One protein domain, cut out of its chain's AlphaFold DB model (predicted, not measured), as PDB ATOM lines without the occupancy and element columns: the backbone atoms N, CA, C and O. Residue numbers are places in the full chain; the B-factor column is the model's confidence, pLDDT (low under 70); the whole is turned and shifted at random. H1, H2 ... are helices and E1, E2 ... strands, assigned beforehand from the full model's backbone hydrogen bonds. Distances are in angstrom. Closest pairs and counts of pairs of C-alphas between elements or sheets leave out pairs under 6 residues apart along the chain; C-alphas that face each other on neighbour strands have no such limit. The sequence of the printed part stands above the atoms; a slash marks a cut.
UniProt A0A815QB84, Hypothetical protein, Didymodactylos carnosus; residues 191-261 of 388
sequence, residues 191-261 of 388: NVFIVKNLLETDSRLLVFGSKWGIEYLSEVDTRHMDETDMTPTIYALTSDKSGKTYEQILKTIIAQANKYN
ATOM      1  N   ASN A 191      23.730   7.429 -21.304       85.88
ATOM      2  CA  ASN A 191      23.565   7.412 -19.846       85.88
ATOM      3  C   ASN A 191      23.804   6.013 -19.278       85.88
ATOM      4  O   ASN A 191      23.729   5.021 -19.993       85.88
ATOM      5  N   VAL A 192      24.052   5.913 -17.969       86.62
ATOM      6  CA  VAL A 192      24.190   4.621 -17.275       86.62
ATOM      7  C   VAL A 192      22.920   3.787 -17.441       86.62
ATOM      8  O   VAL A 192      21.836   4.247 -17.095       86.62
ATOM      9  N   PHE A 193      23.083   2.550 -17.914       88.44
ATOM     10  CA  PHE A 193      21.993   1.586 -18.080       88.44
ATOM     11  C   PHE A 193      22.173   0.338 -17.219       88.44
ATOM     12  O   PHE A 193      21.202  -0.208 -16.712       88.44
ATOM     13  N   ILE A 194      23.414  -0.109 -16.998       85.94
ATOM     14  CA  ILE A 194      23.697  -1.166 -16.017       85.94
ATOM     15  C   ILE A 194      23.852  -0.516 -14.644       85.94
ATOM     16  O   ILE A 194      24.912   0.018 -14.312       85.94
ATOM     17  N   VAL A 195      22.798  -0.582 -13.832       83.50
ATOM     18  CA  VAL A 195      22.778  -0.006 -12.477       83.50
ATOM     19  C   VAL A 195      23.414  -0.938 -11.445       83.50
ATOM     20  O   VAL A 195      23.935  -0.479 -10.426       83.50
ATOM     21  N   LYS A 196      23.448  -2.248 -11.726       84.62
ATOM     22  CA  LYS A 196      24.174  -3.234 -10.918       84.62
ATOM     23  C   LYS A 196      24.762  -4.338 -11.768       84.62
ATOM     24  O   LYS A 196      24.131  -4.863 -12.678       84.62
ATOM     25  N   ASN A 197      25.975  -4.713 -11.395       87.94
ATOM     26  CA  ASN A 197      26.684  -5.857 -11.919       87.94
ATOM     27  C   ASN A 197      27.415  -6.536 -10.755       87.94
ATOM     28  O   ASN A 197      28.525  -6.137 -10.406       87.94
ATOM     29  N   LEU A 198      26.744  -7.488 -10.109       84.75
ATOM     30  CA  LEU A 198      27.255  -8.213  -8.950       84.75
ATOM     31  C   LEU A 198      27.650  -9.624  -9.369       84.75
ATOM     32  O   LEU A 198      26.825 -10.350  -9.914       84.75
ATOM     33  N   LEU A 199      28.901  -9.989  -9.111       83.44
ATOM     34  CA  LEU A 199      29.402 -11.347  -9.272       83.44
ATOM     35  C   LEU A 199      29.583 -11.953  -7.880       83.44
ATOM     36  O   LEU A 199      30.393 -11.459  -7.096       83.44
ATOM     37  N   GLU A 200      28.830 -13.004  -7.597       77.19
ATOM     38  CA  GLU A 200      29.080 -13.930  -6.495       77.19
ATOM     39  C   GLU A 200      29.761 -15.183  -7.069       77.19
ATOM     40  O   GLU A 200      29.871 -15.314  -8.287       77.19
ATOM     41  N   THR A 201      30.287 -16.067  -6.216       72.69
ATOM     42  CA  THR A 201      31.244 -17.142  -6.571       72.69
ATOM     43  C   THR A 201      31.042 -17.771  -7.954       72.69
ATOM     44  O   THR A 201      31.995 -17.793  -8.728       72.69
ATOM     45  N   ASP A 202      29.815 -18.188  -8.285       69.00
ATOM     46  CA  ASP A 202      29.452 -18.737  -9.604       69.00
ATOM     47  C   ASP A 202      28.162 -18.136 -10.198       69.00
ATOM     48  O   ASP A 202      27.670 -18.598 -11.230       69.00
ATOM     49  N   SER A 203      27.601 -17.097  -9.575       75.88
ATOM     50  CA  SER A 203      26.342 -16.471  -9.992       75.88
ATOM     51  C   SER A 203      26.530 -14.984 -10.250       75.88
ATOM     52  O   SER A 203      27.377 -14.312  -9.660       75.88
ATOM     53  N   ARG A 204      25.742 -14.444 -11.177       82.62
ATOM     54  CA  ARG A 204      25.800 -13.022 -11.510       82.62
ATOM     55  C   ARG A 204      24.415 -12.421 -11.559       82.62
ATOM     56  O   ARG A 204      23.523 -12.956 -12.216       82.62
ATOM     57  N   LEU A 205      24.285 -11.285 -10.889       84.06
ATOM     58  CA  LEU A 205      23.121 -10.421 -10.931       84.06
ATOM     59  C   LEU A 205      23.457  -9.193 -11.777       84.06
ATOM     60  O   LEU A 205      24.339  -8.398 -11.434       84.06
ATOM     61  N   LEU A 206      22.739  -9.040 -12.885       86.62
ATOM     62  CA  LEU A 206      22.744  -7.824 -13.689       86.62
ATOM     63  C   LEU A 206      21.395  -7.136 -13.526       86.62
ATOM     64  O   LEU A 206      20.361  -7.758 -13.754       86.62
ATOM     65  N   VAL A 207      21.412  -5.860 -13.158       84.25
ATOM     66  CA  VAL A 207      20.208  -5.025 -13.117       84.25
ATOM     67  C   VAL A 207      20.391  -3.890 -14.113       84.25
ATOM     68  O   VAL A 207      21.396  -3.171 -14.070       84.25
ATOM     69  N   PHE A 208      19.419  -3.765 -15.006       87.38
ATOM     70  CA  PHE A 208      19.334  -2.764 -16.055       87.38
ATOM     71  C   PHE A 208      18.206  -1.792 -15.733       87.38
ATOM     72  O   PHE A 208      17.125  -2.208 -15.321       87.38
ATOM     73  N   GLY A 209      18.453  -0.506 -15.932       84.44
ATOM     74  CA  GLY A 209      17.478   0.545 -15.696       84.44
ATOM     75  C   GLY A 209      18.036   1.896 -16.107       84.44
ATOM     76  O   GLY A 209      19.224   2.163 -15.919       84.44
ATOM     77  N   SER A 210      17.183   2.743 -16.674       84.50
ATOM     78  CA  SER A 210      17.519   4.138 -16.956       84.50
ATOM     79  C   SER A 210      17.149   5.024 -15.763       84.50
ATOM     80  O   SER A 210      16.353   4.639 -14.903       84.50
ATOM     81  N   LYS A 211      17.705   6.242 -15.713       83.50
ATOM     82  CA  LYS A 211      17.269   7.261 -14.742       83.50
ATOM     83  C   LYS A 211      15.766   7.523 -14.867       83.50
ATOM     84  O   LYS A 211      15.077   7.519 -13.857       83.50
ATOM     85  N   TRP A 212      15.285   7.648 -16.104       84.31
ATOM     86  CA  TRP A 212      13.870   7.832 -16.411       84.31
ATOM     87  C   TRP A 212      13.001   6.704 -15.846       84.31
ATOM     88  O   TRP A 212      11.989   6.978 -15.219       84.31
ATOM     89  N   GLY A 213      13.415   5.440 -15.981       79.75
ATOM     90  CA  GLY A 213      12.656   4.315 -15.428       79.75
ATOM     91  C   GLY A 213      12.547   4.366 -13.900       79.75
ATOM     92  O   GLY A 213      11.522   3.994 -13.341       79.75
ATOM     93  N   ILE A 214      13.584   4.864 -13.219       78.19
ATOM     94  CA  ILE A 214      13.575   5.057 -11.761       78.19
ATOM     95  C   ILE A 214      12.706   6.258 -11.362       78.19
ATOM     96  O   ILE A 214      11.993   6.173 -10.367       78.19
ATOM     97  N   GLU A 215      12.739   7.349 -12.130       80.31
ATOM     98  CA  GLU A 215      11.846   8.506 -11.948       80.31
ATOM     99  C   GLU A 215      10.384   8.082 -12.113       80.31
ATOM    100  O   GLU A 215       9.577   8.300 -11.213       80.31
ATOM    101  N   TYR A 216      10.075   7.348 -13.184       78.50
ATOM    102  CA  TYR A 216       8.742   6.810 -13.446       78.50
ATOM    103  C   TYR A 216       8.242   5.937 -12.286       78.50
ATOM    104  O   TYR A 216       7.123   6.112 -11.819       78.50
ATOM    105  N   LEU A 217       9.091   5.060 -11.735       72.06
ATOM    106  CA  LEU A 217       8.737   4.251 -10.560       72.06
ATOM    107  C   LEU A 217       8.379   5.078  -9.315       72.06
ATOM    108  O   LEU A 217       7.632   4.586  -8.474       72.06
ATOM    109  N   SER A 218       8.918   6.291  -9.168       69.25
ATOM    110  CA  SER A 218       8.597   7.180  -8.041       69.25
ATOM    111  C   SER A 218       7.333   8.017  -8.253       69.25
ATOM    112  O   SER A 218       6.739   8.479  -7.283       69.25
ATOM    113  N   GLU A 219       6.924   8.214  -9.508       69.38
ATOM    114  CA  GLU A 219       5.794   9.073  -9.884       69.38
ATOM    115  C   GLU A 219       4.477   8.304 -10.038       69.38
ATOM    116  O   GLU A 219       3.402   8.883  -9.864       69.38
ATOM    117  N   VAL A 220       4.534   7.009 -10.363       61.97
ATOM    118  CA  VAL A 220       3.333   6.201 -10.608       61.97
ATOM    119  C   VAL A 220       2.572   5.951  -9.302       61.97
ATOM    120  O   VAL A 220       2.980   5.158  -8.451       61.97
ATOM    121  N   ASP A 221       1.410   6.594  -9.165       54.19
ATOM    122  CA  ASP A 221       0.437   6.275  -8.122       54.19
ATOM    123  C   ASP A 221      -0.254   4.945  -8.461       54.19
ATOM    124  O   ASP A 221      -1.061   4.850  -9.387       54.19
ATOM    125  N   THR A 222       0.040   3.914  -7.668       50.56
ATOM    126  CA  THR A 222      -0.566   2.571  -7.772       50.56
ATOM    127  C   THR A 222      -2.101   2.555  -7.710       50.56
ATOM    128  O   THR A 222      -2.701   1.515  -7.965       50.56
ATOM    129  N   ARG A 223      -2.760   3.678  -7.378       41.06
ATOM    130  CA  ARG A 223      -4.227   3.811  -7.374       41.06
ATOM    131  C   ARG A 223      -4.872   3.877  -8.763       41.06
ATOM    132  O   ARG A 223      -6.077   3.672  -8.836       41.06
ATOM    133  N   HIS A 224      -4.107   4.136  -9.828       40.31
ATOM    134  CA  HIS A 224      -4.626   4.272 -11.202       40.31
ATOM    135  C   HIS A 224      -3.836   3.441 -12.217       40.31
ATOM    136  O   HIS A 224      -3.651   3.864 -13.357       40.31
ATOM    137  N   MET A 225      -3.341   2.266 -11.815       44.44
ATOM    138  CA  MET A 225      -2.832   1.296 -12.785       44.44
ATOM    139  C   MET A 225      -4.032   0.722 -13.555       44.44
ATOM    140  O   MET A 225      -4.492  -0.382 -13.276       44.44
ATOM    141  N   ASP A 226      -4.583   1.508 -14.484       40.75
ATOM    142  CA  ASP A 226      -5.502   0.996 -15.492       40.75
ATOM    143  C   ASP A 226      -4.773  -0.147 -16.195       40.75
ATOM    144  O   ASP A 226      -3.628  -0.010 -16.634       40.75
ATOM    145  N   GLU A 227      -5.431  -1.300 -16.260       46.59
ATOM    146  CA  GLU A 227      -4.865  -2.610 -16.599       46.59
ATOM    147  C   GLU A 227      -4.209  -2.687 -17.995       46.59
ATOM    148  O   GLU A 227      -3.707  -3.737 -18.378       46.59
ATOM    149  N   THR A 228      -4.197  -1.589 -18.755       44.62
ATOM    150  CA  THR A 228      -3.787  -1.494 -20.159       44.62
ATOM    151  C   THR A 228      -2.376  -0.938 -20.394       44.62
ATOM    152  O   THR A 228      -1.816  -1.244 -21.445       44.62
ATOM    153  N   ASP A 229      -1.748  -0.238 -19.435       52.50
ATOM    154  CA  ASP A 229      -0.423   0.395 -19.616       52.50
ATOM    155  C   ASP A 229       0.606  -0.051 -18.553       52.50
ATOM    156  O   ASP A 229       1.024   0.696 -17.668       52.50
ATOM    157  N   MET A 230       1.062  -1.309 -18.638       60.72
ATOM    158  CA  MET A 230       2.259  -1.750 -17.906       60.72
ATOM    159  C   MET A 230       3.529  -1.378 -18.680       60.72
ATOM    160  O   MET A 230       3.873  -2.025 -19.674       60.72
ATOM    161  N   THR A 231       4.270  -0.388 -18.182       69.12
ATOM    162  CA  THR A 231       5.559   0.026 -18.754       69.12
ATOM    163  C   THR A 231       6.728  -0.624 -18.005       69.12
ATOM    164  O   THR A 231       6.929  -0.348 -16.819       69.12
ATOM    165  N   PRO A 232       7.528  -1.490 -18.649       73.12
ATOM    166  CA  PRO A 232       8.706  -2.076 -18.022       73.12
ATOM    167  C   PRO A 232       9.799  -1.013 -17.839       73.12
ATOM    168  O   PRO A 232      10.268  -0.414 -18.801       73.12
ATOM    169  N   THR A 233      10.240  -0.796 -16.601       76.62
ATOM    170  CA  THR A 233      11.235   0.245 -16.270       76.62
ATOM    171  C   THR A 233      12.580  -0.300 -15.807       76.62
ATOM    172  O   THR A 233      13.615   0.336 -16.019       76.62
ATOM    173  N   ILE A 234      12.580  -1.477 -15.174       78.69
ATOM    174  CA  ILE A 234      13.761  -2.146 -14.625       78.69
ATOM    175  C   ILE A 234      13.765  -3.601 -15.085       78.69
ATOM    176  O   ILE A 234      12.749  -4.290 -15.017       78.69
ATOM    177  N   TYR A 235      14.933  -4.094 -15.490       84.38
ATOM    178  CA  TYR A 235      15.131  -5.486 -15.889       84.38
ATOM    179  C   TYR A 235      16.218  -6.112 -15.031       84.38
ATOM    180  O   TYR A 235      17.282  -5.526 -14.841       84.38
ATOM    181  N   ALA A 236      15.993  -7.331 -14.557       80.31
ATOM    182  CA  ALA A 236      17.000  -8.095 -13.836       80.31
ATOM    183  C   ALA A 236      17.291  -9.403 -14.572       80.31
ATOM    184  O   ALA A 236      16.379 -10.155 -14.910       80.31
ATOM    185  N   LEU A 237      18.573  -9.678 -14.805       83.25
ATOM    186  CA  LEU A 237      19.048 -10.977 -15.261       83.25
ATOM    187  C   LEU A 237      19.737 -11.668 -14.086       83.25
ATOM    188  O   LEU A 237      20.757 -11.187 -13.583       83.25
ATOM    189  N   THR A 238      19.159 -12.785 -13.655       75.94
ATOM    190  CA  THR A 238      19.565 -13.516 -12.455       75.94
ATOM    191  C   THR A 238      19.957 -14.953 -12.790       75.94
ATOM    192  O   THR A 238      19.546 -15.506 -13.810       75.94
ATOM    193  N   SER A 239      20.780 -15.562 -11.932       73.31
ATOM    194  CA  SER A 239      21.139 -16.987 -12.040       73.31
ATOM    195  C   SER A 239      20.163 -17.900 -11.283       73.31
ATOM    196  O   SER A 239      20.094 -19.093 -11.566       73.31
ATOM    197  N   ASP A 240      19.396 -17.340 -10.345       67.25
ATOM    198  CA  ASP A 240      18.373 -18.021  -9.555       67.25
ATOM    199  C   ASP A 240      17.180 -17.089  -9.278       67.25
ATOM    200  O   ASP A 240      17.231 -15.885  -9.542       67.25
ATOM    201  N   LYS A 241      16.097 -17.661  -8.752       66.81
ATOM    202  CA  LYS A 241      14.887 -16.942  -8.329       66.81
ATOM    203  C   LYS A 241      14.732 -16.937  -6.800       66.81
ATOM    204  O   LYS A 241      13.619 -17.031  -6.292       66.81
ATOM    205  N   SER A 242      15.835 -16.919  -6.050       66.75
ATOM    206  CA  SER A 242      15.778 -16.952  -4.585       66.75
ATOM    207  C   SER A 242      15.298 -15.617  -4.004       66.75
ATOM    208  O   SER A 242      15.527 -14.554  -4.581       66.75
ATOM    209  N   GLY A 243      14.688 -15.656  -2.815       60.22
ATOM    210  CA  GLY A 243      14.264 -14.438  -2.111       60.22
ATOM    211  C   GLY A 243      15.414 -13.450  -1.871       60.22
ATOM    212  O   GLY A 243      15.231 -12.249  -2.041       60.22
ATOM    213  N   LYS A 244      16.628 -13.950  -1.588       66.50
ATOM    214  CA  LYS A 244      17.838 -13.119  -1.430       66.50
ATOM    215  C   LYS A 244      18.184 -12.355  -2.709       66.50
ATOM    216  O   LYS A 244      18.542 -11.182  -2.641       66.50
ATOM    217  N   THR A 245      18.055 -12.996  -3.869       66.38
ATOM    218  CA  THR A 245      18.305 -12.363  -5.171       66.38
ATOM    219  C   THR A 245      17.308 -11.237  -5.440       66.38
ATOM    220  O   THR A 245      17.710 -10.142  -5.833       66.38
ATOM    221  N   TYR A 246      16.020 -11.452  -5.158       66.50
ATOM    222  CA  TYR A 246      15.004 -10.400  -5.281       66.50
ATOM    223  C   TYR A 246      15.222  -9.249  -4.292       66.50
ATOM    224  O   TYR A 246      15.147  -8.084  -4.681       66.50
ATOM    225  N   GLU A 247      15.588  -9.544  -3.043       67.94
ATOM    226  CA  GLU A 247      15.943  -8.524  -2.052       67.94
ATOM    227  C   GLU A 247      17.121  -7.655  -2.531       67.94
ATOM    228  O   GLU A 247      17.094  -6.427  -2.410       67.94
ATOM    229  N   GLN A 248      18.148  -8.268  -3.134       70.88
ATOM    230  CA  GLN A 248      19.277  -7.542  -3.720       70.88
ATOM    231  C   GLN A 248      18.866  -6.651  -4.902       70.88
ATOM    232  O   GLN A 248      19.421  -5.556  -5.057       70.88
ATOM    233  N   ILE A 249      17.909  -7.091  -5.727       71.38
ATOM    234  CA  ILE A 249      17.348  -6.283  -6.821       71.38
ATOM    235  C   ILE A 249      16.654  -5.045  -6.248       71.38
ATOM    236  O   ILE A 249      16.990  -3.927  -6.635       71.38
ATOM    237  N   LEU A 250      15.761  -5.217  -5.272       73.50
ATOM    238  CA  LEU A 250      15.031  -4.104  -4.653       73.50
ATOM    239  C   LEU A 250      15.978  -3.108  -3.969       73.50
ATOM    240  O   LEU A 250      15.907  -1.904  -4.218       73.50
ATOM    241  N   LYS A 251      16.947  -3.605  -3.189       78.06
ATOM    242  CA  LYS A 251      17.993  -2.769  -2.573       78.06
ATOM    243  C   LYS A 251      18.801  -1.989  -3.606       78.06
ATOM    244  O   LYS A 251      19.181  -0.847  -3.358       78.06
ATOM    245  N   THR A 252      19.074  -2.594  -4.761       78.50
ATOM    246  CA  THR A 252      19.774  -1.933  -5.867       78.50
ATOM    247  C   THR A 252      18.960  -0.772  -6.428       78.50
ATOM    248  O   THR A 252      19.527   0.298  -6.644       78.50
ATOM    249  N   ILE A 253      17.658  -0.968  -6.643       75.06
ATOM    250  CA  ILE A 253      16.757   0.068  -7.162       75.06
ATOM    251  C   ILE A 253      16.727   1.259  -6.199       75.06
ATOM    252  O   ILE A 253      17.013   2.380  -6.615       75.06
ATOM    253  N   ILE A 254      16.504   1.009  -4.904       76.06
ATOM    254  CA  ILE A 254      16.484   2.052  -3.863       76.06
ATOM    255  C   ILE A 254      17.826   2.793  -3.801       76.06
ATOM    256  O   ILE A 254      17.875   4.021  -3.806       76.06
ATOM    257  N   ALA A 255      18.946   2.062  -3.787       81.31
ATOM    258  CA  ALA A 255      20.271   2.674  -3.750       81.31
ATOM    259  C   ALA A 255      20.542   3.555  -4.979       81.31
ATOM    260  O   ALA A 255      21.230   4.570  -4.869       81.31
ATOM    261  N   GLN A 256      20.026   3.172  -6.147       82.50
ATOM    262  CA  GLN A 256      20.173   3.956  -7.364       82.50
ATOM    263  C   GLN A 256      19.248   5.182  -7.372       82.50
ATOM    264  O   GLN A 256      19.704   6.257  -7.752       82.50
ATOM    265  N   ALA A 257      18.012   5.059  -6.886       79.38
ATOM    266  CA  ALA A 257      17.101   6.186  -6.682       79.38
ATOM    267  C   ALA A 257      17.706   7.244  -5.750       79.38
ATOM    268  O   ALA A 257      17.779   8.420  -6.108       79.38
ATOM    269  N   ASN A 258      18.292   6.809  -4.630       82.94
ATOM    270  CA  ASN A 258      18.968   7.693  -3.681       82.94
ATOM    271  C   ASN A 258      20.115   8.491  -4.323       82.94
ATOM    272  O   ASN A 258      20.290   9.665  -4.013       82.94
ATOM    273  N   LYS A 259      20.878   7.905  -5.260       87.00
ATOM    274  CA  LYS A 259      21.929   8.646  -5.994       87.00
ATOM    275  C   LYS A 259      21.371   9.765  -6.871       87.00
ATOM    276  O   LYS A 259      22.089  10.717  -7.160       87.00
ATOM    277  N   TYR A 260      20.129   9.631  -7.318       83.88
ATOM    278  CA  TYR A 260      19.430  10.647  -8.096       83.88
ATOM    279  C   TYR A 260      18.613  11.608  -7.224       83.88
ATOM    280  O   TYR A 260      17.954  12.485  -7.774       83.88
ATOM    281  N   ASN A 261      18.688  11.488  -5.891       84.75
ATOM    282  CA  ASN A 261      17.827  12.191  -4.934       84.75
ATOM    283  C   ASN A 261      16.330  11.927  -5.171       84.75
ATOM    284  O   ASN A 261      15.498  12.804  -4.949       84.75
TER     285      ASN A 261
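AT A GLANCE: This is residues 191 to 261 of the 388 residues of the protein "Hypothetical protein" of Didymodactylos carnosus (UniProt A0A815QB84). A small three-stranded sheet is covered on one face by the long helix H2, which runs slantwise over it, while the other face is bare; the short helix H1 follows beyond the end of E2. From H1 a long loop, residues 220 to 233, leads out and back to E3, and residues 219 to 230, of which 219 belongs to H1, stick out from the body. The printed part has 71 residues, with two named helices and three named strands in the order E1, E2, H1, E3, H2. The sheet runs E1, E2, E3, all antiparallel, and the class is mixed, helices and strands. The whole is only just compact, close to loose, with a radius of gyration of the C-alphas of 13.3 A, and elongated, spanning 42 by 26 by 17 A.

IN THESE COORDINATES: E1 is residues 194 to 199, 13.5 A long from first to last C-alpha, beginning at C-alpha 194 (23.697, -1.166, -16.017). E2 is residues 204 to 209, 16.5 A. H1 is residues 211 to 219, 12.6 A. E3 is residues 234 to 237, 10.3 A, with C-alpha 234 at (13.761, -2.146, -14.625). H2 is residues 243 to 259, 24.6 A, ending at C-alpha 259 (21.929, 8.646, -5.994).

HOW THE PARTS SIT: E1 and E2 form an antiparallel hairpin, with directions at 175 degrees; N 198 and O 205 are 2.9 A apart, within hydrogen-bond range. E2, the inner strand, is also antiparallel to E3, at 162 degrees, with N 208 and O 235 at 2.8 A. H2 is on one face of this sheet, two layers of helix and sheet, at a height of 9.2 A over the sheet. It lies over E1 and E2 and runs slantwise to the strands, at 41 degrees to E2 on the local plane. The closest C-alphas of E2 and H2, those of Val 207 and Ile 249, are 7.0 A apart. H1 is not on the sheet, but only just, with 4 pairs of C-alphas within 10 A. H1 and H2 only just touch, with 3 pairs of C-alphas within 8 A, the closest being those of Ile 214 and Ala 257 at 6.3 A. H2 touches H1 with its residues 253 to 257 alone, and the lines of the two helices are about perpendicular, at 83 degrees. E1 and H1 are apart. In H1 and H2 every O i to N i+4 pair is within hydrogen-bond range.

THE WHOLE: The two C-alphas farthest apart, those of Thr 201 and His 224, are 42.0 A from each other. Without residues 219 to 230, which stand free, the body spans 32 by 21 by 20 A. The link from H1 to E3 is long, 14 residues; the other three links are tight. The printed part has no cut. Its mean pLDDT is 73.5, and residue 202, residues 218 to 231 and residues 240 to 247 are under 70.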